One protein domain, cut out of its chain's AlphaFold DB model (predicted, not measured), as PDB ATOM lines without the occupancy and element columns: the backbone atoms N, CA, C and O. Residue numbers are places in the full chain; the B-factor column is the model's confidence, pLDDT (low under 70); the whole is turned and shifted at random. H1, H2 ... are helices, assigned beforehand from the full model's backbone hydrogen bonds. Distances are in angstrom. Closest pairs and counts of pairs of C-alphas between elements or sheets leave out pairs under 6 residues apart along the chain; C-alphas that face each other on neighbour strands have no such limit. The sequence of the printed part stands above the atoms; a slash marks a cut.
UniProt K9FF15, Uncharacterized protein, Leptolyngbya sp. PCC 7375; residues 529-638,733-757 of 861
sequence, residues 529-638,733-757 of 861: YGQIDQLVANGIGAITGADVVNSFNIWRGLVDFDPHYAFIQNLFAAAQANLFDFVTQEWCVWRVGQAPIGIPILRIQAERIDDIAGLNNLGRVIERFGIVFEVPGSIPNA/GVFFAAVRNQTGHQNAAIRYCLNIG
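This is residues 529 to 638 and 733 to 757 of the 861 residues of an uncharacterized protein of Leptolyngbya sp. PCC 7375 (UniProt K9FF15). Four helices, H3, H7, H6 and H5, make a loosely joined arc with their lines roughly along one direction, while H8 crosses one end of the arc and H4 lies at the other. Beyond H8, H1 and H2 form a V that meets at the end of the domain, its open side toward H8. The printed part has 135 residues with eight named helices, H1 to H8 in order along the chain, and no named strand; the class is all helix, the packing part aligned, part crossed, with some touching helices at shallow tilts and others steep. The whole is compact, with a radius of gyration of the C-alphas of 15.4 A and spans of 47, 35 and 25 A.

H1, residues 529 to 538, begins with C-alpha 529 at (137.250, 154.570, 185.809) and is 14.0 A long. H2, residues 545 to 558, is the longest at 20.4 A, and H3, residues 561 to 573, measures 17.9 A. H4 is residues 579 to 584 and H5 residues 607 to 614. H6, residues 618 to 628, measures 15.1 A; H7, residues 733 to 743, measures 15.2 A. H8, residues 748 to 755, ends with C-alpha 755 at (143.164, 153.808, 179.321).

H1 touches H2 through residues 545 to 549 of H2 alone, closest at the C-alphas of Val 536 and Gly 545, 4.5 A, at a steep tilt of 67 degrees, only just short of about perpendicular. H1 and H8 only just touch, with 3 pairs of C-alphas within 8 A, the closest Tyr 529 and Arg 751 at 6.3 A. H3 touches H7 with residues 569 to 573 alone, closest at the C-alphas of Phe 572 and Arg 740, 5.5 A; they run opposite ways at a shallow tilt of 33 degrees, only just short of steep. H4 is close to H6 but not clearly touching, the closest C-alphas being Val 583 and Leu 618, 7.0 A. H5 and H6 form a helical hairpin at a shallow tilt of 5 degrees, with the closest C-alphas, Ile 612 and Val 621, 6.2 A apart. H6 and H7 are close but not clearly touching, closest at the C-alphas of Gly 626 and Val 739, 7.7 A. H7 and H8 only just touch, with 3 pairs of C-alphas within 8 A, and touch only at the corner, about perpendicular at 84 degrees; their closest C-alphas are Gln 742 and Ala 748, 6.3 A. H3 and H5 are apart. Every O i to N i+4 pair is within hydrogen-bond range in H1, H3, H4, H6, H7 and H8, against 9 of 10 in H2 and 0 of 4 in H5, where 2 of 5 O i to N i+3 pairs are.

The two C-alphas farthest apart, Ala 542 and Thr 584, are 47.9 A from each other. Residues 639 to 732 are not printed, and C-alphas 638 and 733 are 15.6 A apart across that cut. The link from H4 to H5, residues 585 to 606, is long. The mean pLDDT of the printed part is 79.5; 29 residues are under 70, among them 586 to 605.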
ATOM      1  N   TYR A 529     138.636 154.467 186.272       82.44
ATOM      2  CA  TYR A 529     137.250 154.570 185.809       82.44
ATOM      3  C   TYR A 529     136.357 155.485 186.639       82.44
ATOM      4  O   TYR A 529     135.687 156.347 186.068       82.44
ATOM      5  N   GLY A 530     136.368 155.355 187.968       83.69
ATOM      6  CA  GLY A 530     135.592 156.251 188.828       83.69
ATOM      7  C   GLY A 530     136.057 157.700 188.704       83.69
ATOM      8  O   GLY A 530     135.268 158.634 188.828       83.69
ATOM      9  N   GLN A 531     137.335 157.899 188.405       81.94
ATOM     10  CA  GLN A 531     137.873 159.228 188.247       81.94
ATOM     11  C   GLN A 531     137.645 159.819 186.834       81.94
ATOM     12  O   GLN A 531     137.343 161.005 186.713       81.94
ATOM     13  N   ILE A 532     137.674 159.007 185.770       85.69
ATOM     14  CA  ILE A 532     137.225 159.411 184.424       85.69
ATOM     15  C   ILE A 532     135.739 159.775 184.450       85.69
ATOM     16  O   ILE A 532     135.334 160.747 183.824       85.69
ATOM     17  N   ASP A 533     134.918 159.064 185.218       89.69
ATOM     18  CA  ASP A 533     133.523 159.464 185.392       89.69
ATOM     19  C   ASP A 533     133.390 160.811 186.095       89.69
ATOM     20  O   ASP A 533     132.570 161.627 185.689       89.69
ATOM     21  N   GLN A 534     134.216 161.082 187.111       88.56
ATOM     22  CA  GLN A 534     134.257 162.401 187.743       88.56
ATOM     23  C   GLN A 534     134.709 163.490 186.769       88.56
ATOM     24  O   GLN A 534     134.174 164.593 186.826       88.56
ATOM     25  N   LEU A 535     135.645 163.193 185.861       86.25
ATOM     26  CA  LEU A 535     136.028 164.110 184.786       86.25
ATOM     27  C   LEU A 535     134.840 164.430 183.879       86.25
ATOM     28  O   LEU A 535     134.584 165.590 183.583       86.25
ATOM     29  N   VAL A 536     134.128 163.398 183.432       91.44
ATOM     30  CA  VAL A 536     132.980 163.548 182.534       91.44
ATOM     31  C   VAL A 536     131.814 164.243 183.241       91.44
ATOM     32  O   VAL A 536     131.109 165.022 182.613       91.44
ATOM     33  N   ALA A 537     131.625 164.014 184.540       92.44
ATOM     34  CA  ALA A 537     130.561 164.643 185.317       92.44
ATOM     35  C   ALA A 537     130.872 166.108 185.668       92.44
ATOM     36  O   ALA A 537     130.022 166.979 185.500       92.44
ATOM     37  N   ASN A 538     132.090 166.389 186.140       89.06
ATOM     38  CA  ASN A 538     132.428 167.665 186.783       89.06
ATOM     39  C   ASN A 538     133.394 168.536 185.966       89.06
ATOM     40  O   ASN A 538     133.514 169.730 186.235       89.06
ATOM     41  N   GLY A 539     134.088 167.967 184.981       85.62
ATOM     42  CA  GLY A 539     135.140 168.649 184.234       85.62
ATOM     43  C   GLY A 539     136.402 168.937 185.064       85.62
ATOM     44  O   GLY A 539     136.676 168.270 186.064       85.62
ATOM     45  N   ILE A 540     137.203 169.920 184.635       78.81
ATOM     46  CA  ILE A 540     138.412 170.388 185.334       78.81
ATOM     47  C   ILE A 540     138.453 171.918 185.332       78.81
ATOM     48  O   ILE A 540     138.653 172.566 184.300       78.81
ATOM     49  N   GLY A 541     138.335 172.520 186.517       83.06
ATOM     50  CA  GLY A 541     138.396 173.971 186.678       83.06
ATOM     51  C   GLY A 541     137.238 174.671 185.965       83.06
ATOM     52  O   GLY A 541     136.112 174.624 186.438       83.06
ATOM     53  N   ALA A 542     137.524 175.345 184.848       77.25
ATOM     54  CA  ALA A 542     136.508 176.018 184.024       77.25
ATOM     55  C   ALA A 542     136.129 175.229 182.755       77.25
ATOM     56  O   ALA A 542     135.327 175.700 181.953       77.25
ATOM     57  N   ILE A 543     136.734 174.058 182.552       78.69
ATOM     58  CA  ILE A 543     136.324 173.101 181.527       78.69
ATOM     59  C   ILE A 543     135.241 172.244 182.168       78.69
ATOM     60  O   ILE A 543     135.498 171.631 183.198       78.69
ATOM     61  N   THR A 544     134.040 172.242 181.605       91.38
ATOM     62  CA  THR A 544     132.881 171.510 182.130       91.38
ATOM     63  C   THR A 544     132.904 170.040 181.706       91.38
ATOM     64  O   THR A 544     133.638 169.650 180.800       91.38
ATOM     65  N   GLY A 545     132.064 169.205 182.322       90.19
ATOM     66  CA  GLY A 545     131.864 167.826 181.868       90.19
ATOM     67  C   GLY A 545     131.395 167.730 180.407       90.19
ATOM     68  O   GLY A 545     131.887 166.908 179.634       90.19
ATOM     69  N   ALA A 546     130.516 168.646 179.985       93.44
ATOM     70  CA  ALA A 546     130.055 168.739 178.599       93.44
ATOM     71  C   ALA A 546     131.200 169.067 177.625       93.44
ATOM     72  O   ALA A 546     131.272 168.488 176.542       93.44
ATOM     73  N   ASP A 547     132.128 169.939 178.029       88.31
ATOM     74  CA  ASP A 547     133.322 170.260 177.243       88.31
ATOM     75  C   ASP A 547     134.221 169.030 177.042       88.31
ATOM     76  O   ASP A 547     134.756 168.824 175.951       88.31
ATOM     77  N   VAL A 548     134.353 168.178 178.069       88.19
ATOM     78  CA  VAL A 548     135.099 166.910 177.987       88.19
ATOM     79  C   VAL A 548     134.456 165.972 176.965       88.19
ATOM     80  O   VAL A 548     135.151 165.467 176.083       88.19
ATOM     81  N   VAL A 549     133.140 165.756 177.054       92.94
ATOM     82  CA  VAL A 549     132.400 164.874 176.132       92.94
ATOM     83  C   VAL A 549     132.469 165.399 174.701       92.94
ATOM     84  O   VAL A 549     132.736 164.634 173.777       92.94
ATOM     85  N   ASN A 550     132.273 166.705 174.513       89.38
ATOM     86  CA  ASN A 550     132.355 167.337 173.202       89.38
ATOM     87  C   ASN A 550     133.750 167.168 172.588       89.38
ATOM     88  O   ASN A 550     133.884 166.721 171.452       89.38
ATOM     89  N   SER A 551     134.793 167.452 173.369       83.75
ATOM     90  CA  SER A 551     136.170 167.299 172.910       83.75
ATOM     91  C   SER A 551     136.470 165.840 172.557       83.75
ATOM     92  O   SER A 551     136.976 165.570 171.474       83.75
ATOM     93  N   PHE A 552     136.071 164.877 173.393       89.81
ATOM     94  CA  PHE A 552     136.205 163.457 173.059       89.81
ATOM     95  C   PHE A 552     135.504 163.095 171.745       89.81
ATOM     96  O   PHE A 552     136.096 162.413 170.915       89.81
ATOM     97  N   ASN A 553     134.274 163.564 171.525       88.50
ATOM     98  CA  ASN A 553     133.524 163.261 170.305       88.50
ATOM     99  C   ASN A 553     134.195 163.814 169.042       88.50
ATOM    100  O   ASN A 553     134.119 163.178 167.994       88.50
ATOM    101  N   ILE A 554     134.862 164.964 169.145       79.69
ATOM    102  CA  ILE A 554     135.677 165.521 168.059       79.69
ATOM    103  C   ILE A 554     136.886 164.612 167.810       79.69
ATOM    104  O   ILE A 554     137.113 164.162 166.688       79.69
ATOM    105  N   TRP A 555     137.631 164.278 168.865       75.00
ATOM    106  CA  TRP A 555     138.859 163.491 168.744       75.00
ATOM    107  C   TRP A 555     138.625 162.049 168.310       75.00
ATOM    108  O   TRP A 555     139.402 161.541 167.507       75.00
ATOM    109  N   ARG A 556     137.545 161.397 168.756       82.38
ATOM    110  CA  ARG A 556     137.225 160.024 168.335       82.38
ATOM    111  C   ARG A 556     137.062 159.926 166.812       82.38
ATOM    112  O   ARG A 556     137.488 158.934 166.228       82.38
ATOM    113  N   GLY A 557     136.496 160.964 166.183       75.06
ATOM    114  CA  GLY A 557     136.316 161.035 164.734       75.06
ATOM    115  C   GLY A 557     137.630 161.275 163.993       75.06
ATOM    116  O   GLY A 557     137.854 160.687 162.943       75.06
ATOM    117  N   LEU A 558     138.531 162.083 164.560       66.25
ATOM    118  CA  LEU A 558     139.832 162.380 163.947       66.25
ATOM    119  C   LEU A 558     140.788 161.175 163.933       66.25
ATOM    120  O   LEU A 558     141.657 161.097 163.065       66.25
ATOM    121  N   VAL A 559     140.643 160.239 164.877       69.75
ATOM    122  CA  VAL A 559     141.579 159.111 165.056       69.75
ATOM    123  C   VAL A 559     141.041 157.758 164.579       69.75
ATOM    124  O   VAL A 559     141.685 156.736 164.825       69.75
ATOM    125  N   ASP A 560     139.884 157.744 163.909       74.31
ATOM    126  CA  ASP A 560     139.125 156.538 163.541       74.31
ATOM    127  C   ASP A 560     138.925 155.585 164.737       74.31
ATOM    128  O   ASP A 560     139.132 154.372 164.657       74.31
ATOM    129  N   PHE A 561     138.539 156.140 165.887       83.62
ATOM    130  CA  PHE A 561     138.370 155.368 167.118       83.62
ATOM    131  C   PHE A 561     137.179 154.402 167.058       83.62
ATOM    132  O   PHE A 561     137.245 153.300 167.602       83.62
ATOM    133  N   ASP A 562     136.084 154.802 166.408       86.50
ATOM    134  CA  ASP A 562     134.811 154.079 166.486       86.50
ATOM    135  C   ASP A 562     134.862 152.662 165.881       86.50
ATOM    136  O   ASP A 562     134.413 151.736 166.558       86.50
ATOM    137  N   PRO A 563     135.456 152.416 164.691       82.25
ATOM    138  CA  PRO A 563     135.622 151.054 164.177       82.25
ATOM    139  C   PRO A 563     136.420 150.164 165.136       82.25
ATOM    140  O   PRO A 563     136.057 149.011 165.379       82.25
ATOM    141  N   HIS A 564     137.491 150.714 165.712       83.06
ATOM    142  CA  HIS A 564     138.332 150.007 166.668       83.06
ATOM    143  C   HIS A 564     137.551 149.632 167.931       83.06
ATOM    144  O   HIS A 564     137.553 148.478 168.364       83.06
ATOM    145  N   TYR A 565     136.834 150.594 168.506       88.44
ATOM    146  CA  TYR A 565     136.044 150.366 169.705       88.44
ATOM    147  C   TYR A 565     134.863 149.415 169.459       88.44
ATOM    148  O   TYR A 565     134.602 148.544 170.288       88.44
ATOM    149  N   ALA A 566     134.208 149.495 168.299       86.19
ATOM    150  CA  ALA A 566     133.141 148.577 167.906       86.19
ATOM    151  C   ALA A 566     133.641 147.130 167.783       86.19
ATOM    152  O   ALA A 566     132.977 146.207 168.252       86.19
ATOM    153  N   PHE A 567     134.837 146.917 167.221       84.31
ATOM    154  CA  PHE A 567     135.469 145.595 167.223       84.31
ATOM    155  C   PHE A 567     135.645 145.069 168.650       84.31
ATOM    156  O   PHE A 567     135.292 143.930 168.940       84.31
ATOM    157  N   ILE A 568     136.165 145.905 169.547       85.94
ATOM    158  CA  ILE A 568     136.405 145.539 170.944       85.94
ATOM    159  C   ILE A 568     135.092 145.193 171.651       85.94
ATOM    160  O   ILE A 568     135.013 144.175 172.332       85.94
ATOM    161  N   GLN A 569     134.039 145.984 171.448       87.00
ATOM    162  CA  GLN A 569     132.712 145.665 171.965       87.00
ATOM    163  C   GLN A 569     132.213 144.326 171.412       87.00
ATOM    164  O   GLN A 569     131.807 143.467 172.191       87.00
ATOM    165  N   ASN A 570     132.317 144.104 170.099       84.06
ATOM    166  CA  ASN A 570     131.883 142.867 169.451       84.06
ATOM    167  C   ASN A 570     132.663 141.645 169.937       84.06
ATOM    168  O   ASN A 570     132.050 140.608 170.183       84.06
ATOM    169  N   LEU A 571     133.976 141.772 170.152       83.44
ATOM    170  CA  LEU A 571     134.837 140.718 170.687       83.44
ATOM    171  C   LEU A 571     134.333 140.222 172.052       83.44
ATOM    172  O   LEU A 571     134.341 139.018 172.306       83.44
ATOM    173  N   PHE A 572     133.817 141.115 172.901       86.81
ATOM    174  CA  PHE A 572     133.331 140.770 174.242       86.81
ATOM    175  C   PHE A 572     131.795 140.657 174.365       86.81
ATOM    176  O   PHE A 572     131.306 140.207 175.407       86.81
ATOM    177  N   ALA A 573     131.022 141.005 173.328       77.62
ATOM    178  CA  ALA A 573     129.556 141.089 173.361       77.62
ATOM    179  C   ALA A 573     128.846 139.732 173.536       77.62
ATOM    180  O   ALA A 573     127.898 139.635 174.317       77.62
ATOM    181  N   ALA A 574     129.294 138.670 172.857       68.00
ATOM    182  CA  ALA A 574     128.634 137.364 172.912       68.00
ATOM    183  C   ALA A 574     129.094 136.530 174.122       68.00
ATOM    184  O   ALA A 574     130.281 136.463 174.436       68.00
ATOM    185  N   ALA A 575     128.158 135.849 174.797       59.25
ATOM    186  CA  ALA A 575     128.442 135.025 175.979       59.25
ATOM    187  C   ALA A 575     129.417 133.861 175.717       59.25
ATOM    188  O   ALA A 575     130.096 133.453 176.654       59.25
ATOM    189  N   GLN A 576     129.487 133.339 174.485       57.84
ATOM    190  CA  GLN A 576     130.242 132.112 174.173       57.84
ATOM    191  C   GLN A 576     130.945 132.124 172.801       57.84
ATOM    192  O   GLN A 576     132.033 131.565 172.686       57.84
ATOM    193  N   ALA A 577     130.388 132.796 171.783       54.88
ATOM    194  CA  ALA A 577     130.852 132.684 170.391       54.88
ATOM    195  C   ALA A 577     132.286 133.192 170.130       54.88
ATOM    196  O   ALA A 577     132.897 132.796 169.146       54.88
ATOM    197  N   ASN A 578     132.857 134.001 171.030       69.75
ATOM    198  CA  ASN A 578     134.125 134.692 170.774       69.75
ATOM    199  C   ASN A 578     135.311 134.163 171.598       69.75
ATOM    200  O   ASN A 578     136.429 134.640 171.423       69.75
ATOM    201  N   LEU A 579     135.106 133.196 172.505       87.38
ATOM    202  CA  LEU A 579     136.181 132.686 173.371       87.38
ATOM    203  C   LEU A 579     137.206 131.862 172.587       87.38
ATOM    204  O   LEU A 579     138.413 132.049 172.744       87.38
ATOM    205  N   PHE A 580     136.721 130.958 171.735       85.56
ATOM    206  CA  PHE A 580     137.568 130.149 170.861       85.56
ATOM    207  C   PHE A 580     138.362 131.033 169.894       85.56
ATOM    208  O   PHE A 580     139.571 130.859 169.728       85.56
ATOM    209  N   ASP A 581     137.705 132.036 169.311       81.81
ATOM    210  CA  ASP A 581     138.354 132.988 168.416       81.81
ATOM    211  C   ASP A 581     139.382 133.843 169.155       81.81
ATOM    212  O   ASP A 581     140.516 133.919 168.706       81.81
ATOM    213  N   PHE A 582     139.073 134.377 170.339       85.50
ATOM    214  CA  PHE A 582     140.028 135.135 171.157       85.50
ATOM    215  C   PHE A 582     141.310 134.347 171.478       85.50
ATOM    216  O   PHE A 582     142.415 134.889 171.433       85.50
ATOM    217  N   VAL A 583     141.182 133.056 171.800       87.12
ATOM    218  CA  VAL A 583     142.327 132.196 172.148       87.12
ATOM    219  C   VAL A 583     143.125 131.757 170.921       87.12
ATOM    220  O   VAL A 583     144.346 131.601 171.004       87.12
ATOM    221  N   THR A 584     142.449 131.571 169.786       82.12
ATOM    222  CA  THR A 584     143.080 131.190 168.513       82.12
ATOM    223  C   THR A 584     143.516 132.374 167.663       82.12
ATOM    224  O   THR A 584     144.117 132.167 166.610       82.12
ATOM    225  N   GLN A 585     143.216 133.601 168.087       73.69
ATOM    226  CA  GLN A 585     143.726 134.804 167.456       73.69
ATOM    227  C   GLN A 585     145.240 134.863 167.646       73.69
ATOM    228  O   GLN A 585     145.768 134.820 168.760       73.69
ATOM    229  N   GLU A 586     145.950 134.969 166.531       66.81
ATOM    230  CA  GLU A 586     147.377 135.255 166.516       66.81
ATOM    231  C   GLU A 586     147.573 136.746 166.765       66.81
ATOM    232  O   GLU A 586     147.750 137.515 165.830       66.81
ATOM    233  N   TRP A 587     147.509 137.174 168.025       66.38
ATOM    234  CA  TRP A 587     147.597 138.583 168.440       66.38
ATOM    235  C   TRP A 587     148.820 139.351 167.885       66.38
ATOM    236  O   TRP A 587     148.826 140.579 167.905       66.38
ATOM    237  N   CYS A 588     149.819 138.649 167.338       46.72
ATOM    238  CA  CYS A 588     151.015 139.171 166.679       46.72
ATOM    239  C   CYS A 588     150.824 139.737 165.248       46.72
ATOM    240  O   CYS A 588     151.726 140.429 164.779       46.72
ATOM    241  N   VAL A 589     149.693 139.518 164.554       47.41
ATOM    242  CA  VAL A 589     149.515 139.896 163.124       47.41
ATOM    243  C   VAL A 589     148.303 140.814 162.885       47.41
ATOM    244  O   VAL A 589     147.302 140.376 162.335       47.41
ATOM    245  N   TRP A 590     148.328 142.087 163.306       51.84
ATOM    246  CA  TRP A 590     147.101 142.921 163.255       51.84
ATOM    247  C   TRP A 590     147.304 144.381 162.832       51.84
ATOM    248  O   TRP A 590     146.836 145.313 163.479       51.84
ATOM    249  N   ARG A 591     147.955 144.586 161.681       49.47
ATOM    250  CA  ARG A 591     147.852 145.841 160.919       49.47
ATOM    251  C   ARG A 591     147.324 145.556 159.514       49.47
ATOM    252  O   ARG A 591     148.104 145.241 158.625       49.47
ATOM    253  N   VAL A 592     146.016 145.688 159.298       44.00
ATOM    254  CA  VAL A 592     145.410 145.665 157.955       44.00
ATOM    255  C   VAL A 592     144.584 146.928 157.717       44.00
ATOM    256  O   VAL A 592     143.780 147.311 158.560       44.00
ATOM    257  N   GLY A 593     144.814 147.582 156.571       42.94
ATOM    258  CA  GLY A 593     144.162 148.841 156.189       42.94
ATOM    259  C   GLY A 593     142.658 148.706 155.934       42.94
ATOM    260  O   GLY A 593     141.932 149.641 156.238       42.94
ATOM    261  N   GLN A 594     142.197 147.546 155.449       47.56
ATOM    262  CA  GLN A 594     140.794 147.103 155.397       47.56
ATOM    263  C   GLN A 594     140.761 145.570 155.201       47.56
ATOM    264  O   GLN A 594     141.338 145.087 154.230       47.56
ATOM    265  N   ALA A 595     140.122 144.803 156.100       32.94
ATOM    266  CA  ALA A 595     139.738 143.389 155.904       32.94
ATOM    267  C   ALA A 595     138.785 142.912 157.034       32.94
ATOM    268  O   ALA A 595     138.884 143.422 158.150       32.94
ATOM    269  N   PRO A 596     137.895 141.924 156.798       45.81
ATOM    270  CA  PRO A 596     136.768 141.593 157.689       45.81
ATOM    271  C   PRO A 596     137.135 140.838 158.982       45.81
ATOM    272  O   PRO A 596     136.256 140.535 159.784       45.81
ATOM    273  N   ILE A 597     138.412 140.515 159.200       50.75
ATOM    274  CA  ILE A 597     138.892 139.734 160.347       50.75
ATOM    275  C   ILE A 597     140.143 140.454 160.876       50.75
ATOM    276  O   ILE A 597     141.269 140.033 160.634       50.75
ATOM    277  N   GLY A 598     139.919 141.628 161.484       54.88
ATOM    278  CA  GLY A 598     140.930 142.628 161.870       54.88
ATOM    279  C   GLY A 598     140.497 143.443 163.106       54.88
ATOM    280  O   GLY A 598     139.392 143.966 163.053       54.88
ATOM    281  N   ILE A 599     141.308 143.634 164.168       59.09
ATOM    282  CA  ILE A 599     141.209 144.838 165.021       59.09
ATOM    283  C   ILE A 599     141.508 146.024 164.100       59.09
ATOM    284  O   ILE A 599     142.616 146.085 163.558       59.09
ATOM    285  N   PRO A 600     140.575 146.967 163.899       64.19
ATOM    286  CA  PRO A 600     140.843 148.139 163.080       64.19
ATOM    287  C   PRO A 600     142.028 148.927 163.640       64.19
ATOM    288  O   PRO A 600     142.102 149.182 164.848       64.19
ATOM    289  N   ILE A 601     142.972 149.285 162.766       62.38
ATOM    290  CA  ILE A 601     144.128 150.096 163.145       62.38
ATOM    291  C   ILE A 601     143.609 151.465 163.576       62.38
ATOM    292  O   ILE A 601     142.989 152.173 162.785       62.38
ATOM    293  N   LEU A 602     143.906 151.853 164.813       65.00
ATOM    294  CA  LEU A 602     143.804 153.254 165.194       65.00
ATOM    295  C   LEU A 602     144.787 154.040 164.328       65.00
ATOM    296  O   LEU A 602     145.948 153.644 164.202       65.00
ATOM    297  N   ARG A 603     144.380 155.196 163.790       60.72
ATOM    298  CA  ARG A 603     145.312 156.081 163.055       60.72
ATOM    299  C   ARG A 603     146.505 156.533 163.902       60.72
ATOM    300  O   ARG A 603     147.468 157.090 163.380       60.72
ATOM    301  N   ILE A 604     146.448 156.265 165.203       64.06
ATOM    302  CA  ILE A 604     147.466 156.568 166.187       64.06
ATOM    303  C   ILE A 604     147.941 155.347 166.941       64.06
ATOM    304  O   ILE A 604     147.183 154.425 167.222       64.06
ATOM    305  N   GLN A 605     149.205 155.408 167.350       66.38
ATOM    306  CA  GLN A 605     149.757 154.414 168.250       66.38
ATOM    307  C   GLN A 605     149.158 154.619 169.658       66.38
ATOM    308  O   GLN A 605     149.411 155.650 170.280       66.38
ATOM    309  N   ALA A 606     148.397 153.660 170.168       73.81
ATOM    310  CA  ALA A 606     147.946 153.544 171.546       73.81
ATOM    311  C   ALA A 606     148.835 152.535 172.296       73.81
ATOM    312  O   ALA A 606     148.751 151.326 172.082       73.81
ATOM    313  N   GLU A 607     149.687 153.034 173.198       69.06
ATOM    314  CA  GLU A 607     150.738 152.256 173.874       69.06
ATOM    315  C   GLU A 607     150.273 150.893 174.395       69.06
ATOM    316  O   GLU A 607     150.979 149.902 174.216       69.06
ATOM    317  N   ARG A 608     149.104 150.833 175.050       75.56
ATOM    318  CA  ARG A 608     148.666 149.598 175.711       75.56
ATOM    319  C   ARG A 608     147.982 148.597 174.788       75.56
ATOM    320  O   ARG A 608     147.725 147.480 175.225       75.56
ATOM    321  N   ILE A 609     147.650 149.004 173.570       78.25
ATOM    322  CA  ILE A 609     147.050 148.133 172.561       78.25
ATOM    323  C   ILE A 609     148.104 147.708 171.544       78.25
ATOM    324  O   ILE A 609     148.150 146.541 171.174       78.25
ATOM    325  N   ASP A 610     149.005 148.605 171.149       70.69
ATOM    326  CA  ASP A 610     150.014 148.290 170.137       70.69
ATOM    327  C   ASP A 610     151.084 147.309 170.605       70.69
ATOM    328  O   ASP A 610     151.676 146.611 169.784       70.69
ATOM    329  N   ASP A 611     151.349 147.233 171.910       72.31
ATOM    330  CA  ASP A 611     152.308 146.270 172.444       72.31
ATOM    331  C   ASP A 611     151.728 144.858 172.618       72.31
ATOM    332  O   ASP A 611     152.502 143.927 172.848       72.31
ATOM    333  N   ILE A 612     150.412 144.669 172.419       76.19
ATOM    334  CA  ILE A 612     149.761 143.349 172.437       76.19
ATOM    335  C   ILE A 612     150.394 142.416 171.400       76.19
ATOM    336  O   ILE A 612     150.616 141.243 171.694       76.19
ATOM    337  N   ALA A 613     150.780 142.948 170.237       66.75
ATOM    338  CA  ALA A 613     151.447 142.176 169.190       66.75
ATOM    339  C   ALA A 613     152.824 141.630 169.613       66.75
ATOM    340  O   ALA A 613     153.269 140.607 169.098       66.75
ATOM    341  N   GLY A 614     153.490 142.285 170.571       70.88
ATOM    342  CA  GLY A 614     154.753 141.830 171.153       70.88
ATOM    343  C   GLY A 614     154.585 140.842 172.313       70.88
ATOM    344  O   GLY A 614     155.580 140.351 172.854       70.88
ATOM    345  N   LEU A 615     153.350 140.547 172.735       80.88
ATOM    346  CA  LEU A 615     153.083 139.613 173.824       80.88
ATOM    347  C   LEU A 615     153.142 138.177 173.298       80.88
ATOM    348  O   LEU A 615     152.258 137.697 172.601       80.88
ATOM    349  N   ASN A 616     154.195 137.467 173.686       79.19
ATOM    350  CA  ASN A 616     154.509 136.123 173.203       79.19
ATOM    351  C   ASN A 616     153.613 134.986 173.740       79.19
ATOM    352  O   ASN A 616     153.908 133.824 173.473       79.19
ATOM    353  N   ASN A 617     152.578 135.272 174.539       85.94
ATOM    354  CA  ASN A 617     151.649 134.253 175.038       85.94
ATOM    355  C   ASN A 617     150.292 134.838 175.466       85.94
ATOM    356  O   ASN A 617     150.204 135.986 175.911       85.94
ATOM    357  N   LEU A 618     149.248 134.004 175.417       88.00
ATOM    358  CA  LEU A 618     147.877 134.358 175.802       88.00
ATOM    359  C   LEU A 618     147.735 134.884 177.237       88.00
ATOM    360  O   LEU A 618     146.921 135.769 177.483       88.00
ATOM    361  N   GLY A 619     148.514 134.375 178.194       89.00
ATOM    362  CA  GLY A 619     148.434 134.830 179.585       89.00
ATOM    363  C   GLY A 619     148.767 136.315 179.730       89.00
ATOM    364  O   GLY A 619     148.074 137.030 180.456       89.00
ATOM    365  N   ARG A 620     149.768 136.797 178.985       88.00
ATOM    366  CA  ARG A 620     150.123 138.222 178.918       88.00
ATOM    367  C   ARG A 620     149.079 139.051 178.173       88.00
ATOM    368  O   ARG A 620     148.811 140.176 178.582       88.00
ATOM    369  N   VAL A 621     148.468 138.505 177.120       88.81
ATOM    370  CA  VAL A 621     147.359 139.166 176.404       88.81
ATOM    371  C   VAL A 621     146.164 139.375 177.340       88.81
ATOM    372  O   VAL A 621     145.636 140.481 177.430       88.81
ATOM    373  N   ILE A 622     145.788 138.351 178.109       90.75
ATOM    374  CA  ILE A 622     144.727 138.436 179.122       90.75
ATOM    375  C   ILE A 622     145.074 139.474 180.191       90.75
ATOM    376  O   ILE A 622     144.232 140.295 180.542       90.75
ATOM    377  N   GLU A 623     146.310 139.472 180.693       88.38
ATOM    378  CA  GLU A 623     146.775 140.478 181.652       88.38
ATOM    379  C   GLU A 623     146.680 141.894 181.071       88.38
ATOM    380  O   GLU A 623     146.217 142.810 181.752       88.38
ATOM    381  N   ARG A 624     147.037 142.074 179.794       86.88
ATOM    382  CA  ARG A 624     146.938 143.370 179.125       86.88
ATOM    383  C   ARG A 624     145.498 143.849 179.010       86.88
ATOM    384  O   ARG A 624     145.219 144.986 179.384       86.88
ATOM    385  N   PHE A 625     144.586 142.994 178.556       88.88
ATOM    386  CA  PHE A 625     143.163 143.326 178.536       88.88
ATOM    387  C   PHE A 625     142.613 143.565 179.945       88.88
ATOM    388  O   PHE A 625     141.803 144.466 180.130       88.88
ATOM    389  N   GLY A 626     143.111 142.849 180.956       88.81
ATOM    390  CA  GLY A 626     142.782 143.116 182.353       88.81
ATOM    391  C   GLY A 626     143.195 144.518 182.802       88.81
ATOM    392  O   GLY A 626     142.407 145.210 183.434       88.81
ATOM    393  N   ILE A 627     144.378 144.995 182.401       84.44
ATOM    394  CA  ILE A 627     144.830 146.370 182.671       84.44
ATOM    395  C   ILE A 627     143.980 147.395 181.906       84.44
ATOM    396  O   ILE A 627     143.553 148.393 182.488       84.44
ATOM    397  N   VAL A 628     143.732 147.160 180.614       86.12
ATOM    398  CA  VAL A 628     142.943 148.055 179.745       86.12
ATOM    399  C   VAL A 628     141.492 148.172 180.211       86.12
ATOM    400  O   VAL A 628     140.890 149.229 180.046       86.12
ATOM    401  N   PHE A 629     140.942 147.125 180.825       89.44
ATOM    402  CA  PHE A 629     139.568 147.118 181.316       89.44
ATOM    403  C   PHE A 629     139.426 147.220 182.836       89.44
ATOM    404  O   PHE A 629     138.311 147.123 183.333       89.44
ATOM    405  N   GLU A 630     140.518 147.420 183.577       85.06
ATOM    406  CA  GLU A 630     140.529 147.387 185.050       85.06
ATOM    407  C   GLU A 630     139.881 146.119 185.642       85.06
ATOM    408  O   GLU A 630     139.266 146.137 186.711       85.06
ATOM    409  N   VAL A 631     140.026 144.981 184.957       88.12
ATOM    410  CA  VAL A 631     139.616 143.690 185.508       88.12
ATOM    411  C   VAL A 631     140.628 143.291 186.586       88.12
ATOM    412  O   VAL A 631     141.836 143.318 186.323       88.12
ATOM    413  N   PRO A 632     140.184 142.910 187.800       85.38
ATOM    414  CA  PRO A 632     141.089 142.488 188.859       85.38
ATOM    415  C   PRO A 632     142.053 141.402 188.379       85.38
ATOM    416  O   PRO A 632     141.632 140.414 187.786       85.38
ATOM    417  N   GLY A 633     143.347 141.531 188.692       79.31
ATOM    418  CA  GLY A 633     144.374 140.566 188.265       79.31
ATOM    419  C   GLY A 633     144.191 139.138 188.812       79.31
ATOM    420  O   GLY A 633     144.917 138.224 188.415       79.31
ATOM    421  N   SER A 634     143.229 138.933 189.717       83.31
ATOM    422  CA  SER A 634     142.737 137.629 190.170       83.31
ATOM    423  C   SER A 634     141.785 136.950 189.175       83.31
ATOM    424  O   SER A 634     141.428 135.791 189.387       83.31
ATOM    425  N   ILE A 635     141.387 137.628 188.094       89.25
ATOM    426  CA  ILE A 635     140.400 137.170 187.116       89.25
ATOM    427  C   ILE A 635     141.013 137.249 185.705       89.25
ATOM    428  O   ILE A 635     141.141 138.343 185.162       89.25
ATOM    429  N   PRO A 636     141.378 136.113 185.088       90.19
ATOM    430  CA  PRO A 636     141.638 134.833 185.739       90.19
ATOM    431  C   PRO A 636     142.937 134.894 186.551       90.19
ATOM    432  O   PRO A 636     143.859 135.624 186.194       90.19
ATOM    433  N   ASN A 637     143.046 134.114 187.629       91.38
ATOM    434  CA  ASN A 637     144.240 134.104 188.480       91.38
ATOM    435  C   ASN A 637     145.479 133.542 187.746       91.38
ATOM    436  O   ASN A 637     145.377 132.955 186.667       91.38
ATOM    437  N   ALA A 638     146.665 133.705 188.341       90.94
ATOM    438  CA  ALA A 638     147.932 133.310 187.718       90.94
ATOM    439  C   ALA A 638     147.988 131.822 187.315       90.94
ATOM    440  O   ALA A 638     148.510 131.502 186.249       90.94
ATOM    441  N   GLY A 733     135.201 132.803 181.086       90.88
ATOM    442  CA  GLY A 733     133.825 133.313 181.142       90.88
ATOM    443  C   GLY A 733     133.654 134.482 182.116       90.88
ATOM    444  O   GLY A 733     133.098 135.516 181.750       90.88
ATOM    445  N   VAL A 734     134.217 134.375 183.327       90.69
ATOM    446  CA  VAL A 734     134.186 135.463 184.328       90.69
ATOM    447  C   VAL A 734     135.000 136.675 183.864       90.69
ATOM    448  O   VAL A 734     134.587 137.812 184.074       90.69
ATOM    449  N   PHE A 735     136.134 136.448 183.193       92.31
ATOM    450  CA  PHE A 735     136.952 137.520 182.624       92.31
ATOM    451  C   PHE A 735     136.206 138.271 181.515       92.31
ATOM    452  O   PHE A 735     136.114 139.494 181.561       92.31
ATOM    453  N   PHE A 736     135.601 137.551 180.567       92.12
ATOM    454  CA  PHE A 736     134.804 138.129 179.485       92.12
ATOM    455  C   PHE A 736     133.584 138.881 180.014       92.12
ATOM    456  O   PHE A 736     133.293 139.969 179.530       92.12
ATOM    457  N   ALA A 737     132.901 138.349 181.032       90.50
ATOM    458  CA  ALA A 737     131.804 139.050 181.692       90.50
ATOM    459  C   ALA A 737     132.281 140.351 182.360       90.50
ATOM    460  O   ALA A 737     131.640 141.391 182.213       90.50
ATOM    461  N   ALA A 738     133.433 140.319 183.040       90.75
ATOM    462  CA  ALA A 738     134.020 141.507 183.649       90.75
ATOM    463  C   ALA A 738     134.387 142.564 182.595       90.75
ATOM    464  O   ALA A 738     134.012 143.721 182.756       90.75
ATOM    465  N   VAL A 739     135.043 142.177 181.494       91.44
ATOM    466  CA  VAL A 739     135.350 143.097 180.384       91.44
ATOM    467  C   VAL A 739     134.071 143.649 179.751       91.44
ATOM    468  O   VAL A 739     133.963 144.858 179.558       91.44
ATOM    469  N   ARG A 740     133.069 142.796 179.497       90.75
ATOM    470  CA  ARG A 740     131.781 143.198 178.911       90.75
ATOM    471  C   ARG A 740     131.100 144.293 179.725       90.75
ATOM    472  O   ARG A 740     130.653 145.287 179.155       90.75
ATOM    473  N   ASN A 741     131.068 144.140 181.048       89.94
ATOM    474  CA  ASN A 741     130.496 145.144 181.947       89.94
ATOM    475  C   ASN A 741     131.204 146.499 181.810       89.94
ATOM    476  O   ASN A 741     130.562 147.544 181.879       89.94
ATOM    477  N   GLN A 742     132.513 146.491 181.557       89.94
ATOM    478  CA  GLN A 742     133.289 147.714 181.370       89.94
ATOM    479  C   GLN A 742     133.074 148.334 179.992       89.94
ATOM    480  O   GLN A 742     133.005 149.554 179.886       89.94
ATOM    481  N   THR A 743     132.898 147.519 178.949       89.56
ATOM    482  CA  THR A 743     132.560 147.995 177.597       89.56
ATOM    483  C   THR A 743     131.109 148.473 177.449       89.56
ATOM    484  O   THR A 743     130.808 149.178 176.491       89.56
ATOM    485  N   GLY A 744     130.218 148.101 178.377       86.25
ATOM    486  CA  GLY A 744     128.806 148.505 178.396       86.25
ATOM    487  C   GLY A 744     128.493 149.741 179.251       86.25
ATOM    488  O   GLY A 744     127.341 150.155 179.324       86.25
ATOM    489  N   HIS A 745     129.487 150.330 179.922       91.06
ATOM    490  CA  HIS A 745     129.296 151.528 180.745       91.06
ATOM    491  C   HIS A 745     128.994 152.777 179.891       91.06
ATOM    492  O   HIS A 745     129.539 152.928 178.800       91.06
ATOM    493  N   GLN A 746     128.218 153.739 180.409       90.50
ATOM    494  CA  GLN A 746     127.853 154.968 179.671       90.50
ATOM    495  C   GLN A 746     129.068 155.768 179.152       90.50
ATOM    496  O   GLN A 746     129.032 156.332 178.065       90.50
ATOM    497  N   ASN A 747     130.176 155.755 179.901       92.31
ATOM    498  CA  ASN A 747     131.440 156.419 179.550       92.31
ATOM    499  C   ASN A 747     132.509 155.447 179.015       92.31
ATOM    500  O   ASN A 747     133.697 155.775 179.015       92.31
ATOM    501  N   ALA A 748     132.129 154.229 178.622       91.69
ATOM    502  CA  ALA A 748     133.073 153.160 178.297       91.69
ATOM    503  C   ALA A 748     134.025 153.516 177.145       91.69
ATOM    504  O   ALA A 748     135.200 153.167 177.205       91.69
ATOM    505  N   ALA A 749     133.557 154.267 176.146       91.88
ATOM    506  CA  ALA A 749     134.377 154.729 175.028       91.88
ATOM    507  C   ALA A 749     135.490 155.698 175.479       91.88
ATOM    508  O   ALA A 749     136.658 155.506 175.144       91.88
ATOM    509  N   ILE A 750     135.154 156.692 176.313       91.12
ATOM    510  CA  ILE A 750     136.117 157.658 176.876       91.12
ATOM    511  C   ILE A 750     137.121 156.940 177.779       91.12
ATOM    512  O   ILE A 750     138.330 157.157 177.679       91.12
ATOM    513  N   ARG A 751     136.612 156.055 178.646       89.44
ATOM    514  CA  ARG A 751     137.417 155.220 179.538       89.44
ATOM    515  C   ARG A 751     138.416 154.380 178.760       89.44
ATOM    516  O   ARG A 751     139.602 154.420 179.067       89.44
ATOM    517  N   TYR A 752     137.946 153.675 177.734       89.75
ATOM    518  CA  TYR A 752     138.786 152.857 176.874       89.75
ATOM    519  C   TYR A 752     139.854 153.708 176.183       89.75
ATOM    520  O   TYR A 752     141.032 153.415 176.349       89.75
ATOM    521  N   CYS A 753     139.467 154.806 175.522       87.56
ATOM    522  CA  CYS A 753     140.370 155.735 174.833       87.56
ATOM    523  C   CYS A 753     141.529 156.210 175.728       87.56
ATOM    524  O   CYS A 753     142.704 155.999 175.412       87.56
ATOM    525  N   LEU A 754     141.211 156.760 176.902       83.50
ATOM    526  CA  LEU A 754     142.227 157.228 177.844       83.50
ATOM    527  C   LEU A 754     143.079 156.077 178.394       83.50
ATOM    528  O   LEU A 754     144.288 156.236 178.573       83.50
ATOM    529  N   ASN A 755     142.474 154.918 178.670       82.94
ATOM    530  CA  ASN A 755     143.164 153.808 179.321       82.94
ATOM    531  C   ASN A 755     144.067 153.012 178.367       82.94
ATOM    532  O   ASN A 755     145.039 152.409 178.823       82.94
ATOM    533  N   ILE A 756     143.818 153.054 177.054       80.62
ATOM    534  CA  ILE A 756     144.755 152.527 176.050       80.62
ATOM    535  C   ILE A 756     145.934 153.472 175.773       80.62
ATOM    536  O   ILE A 756     146.884 153.092 175.086       80.62
ATOM    537  N   GLY A 757     145.918 154.664 176.379       75.50
ATOM    538  CA  GLY A 757     147.004 155.639 176.321       75.50
ATOM    539  C   GLY A 757     146.824 156.714 175.253       75.50
ATOM    540  O   GLY A 757     147.808 157.361 174.903       75.50
TER     541      GLY A 757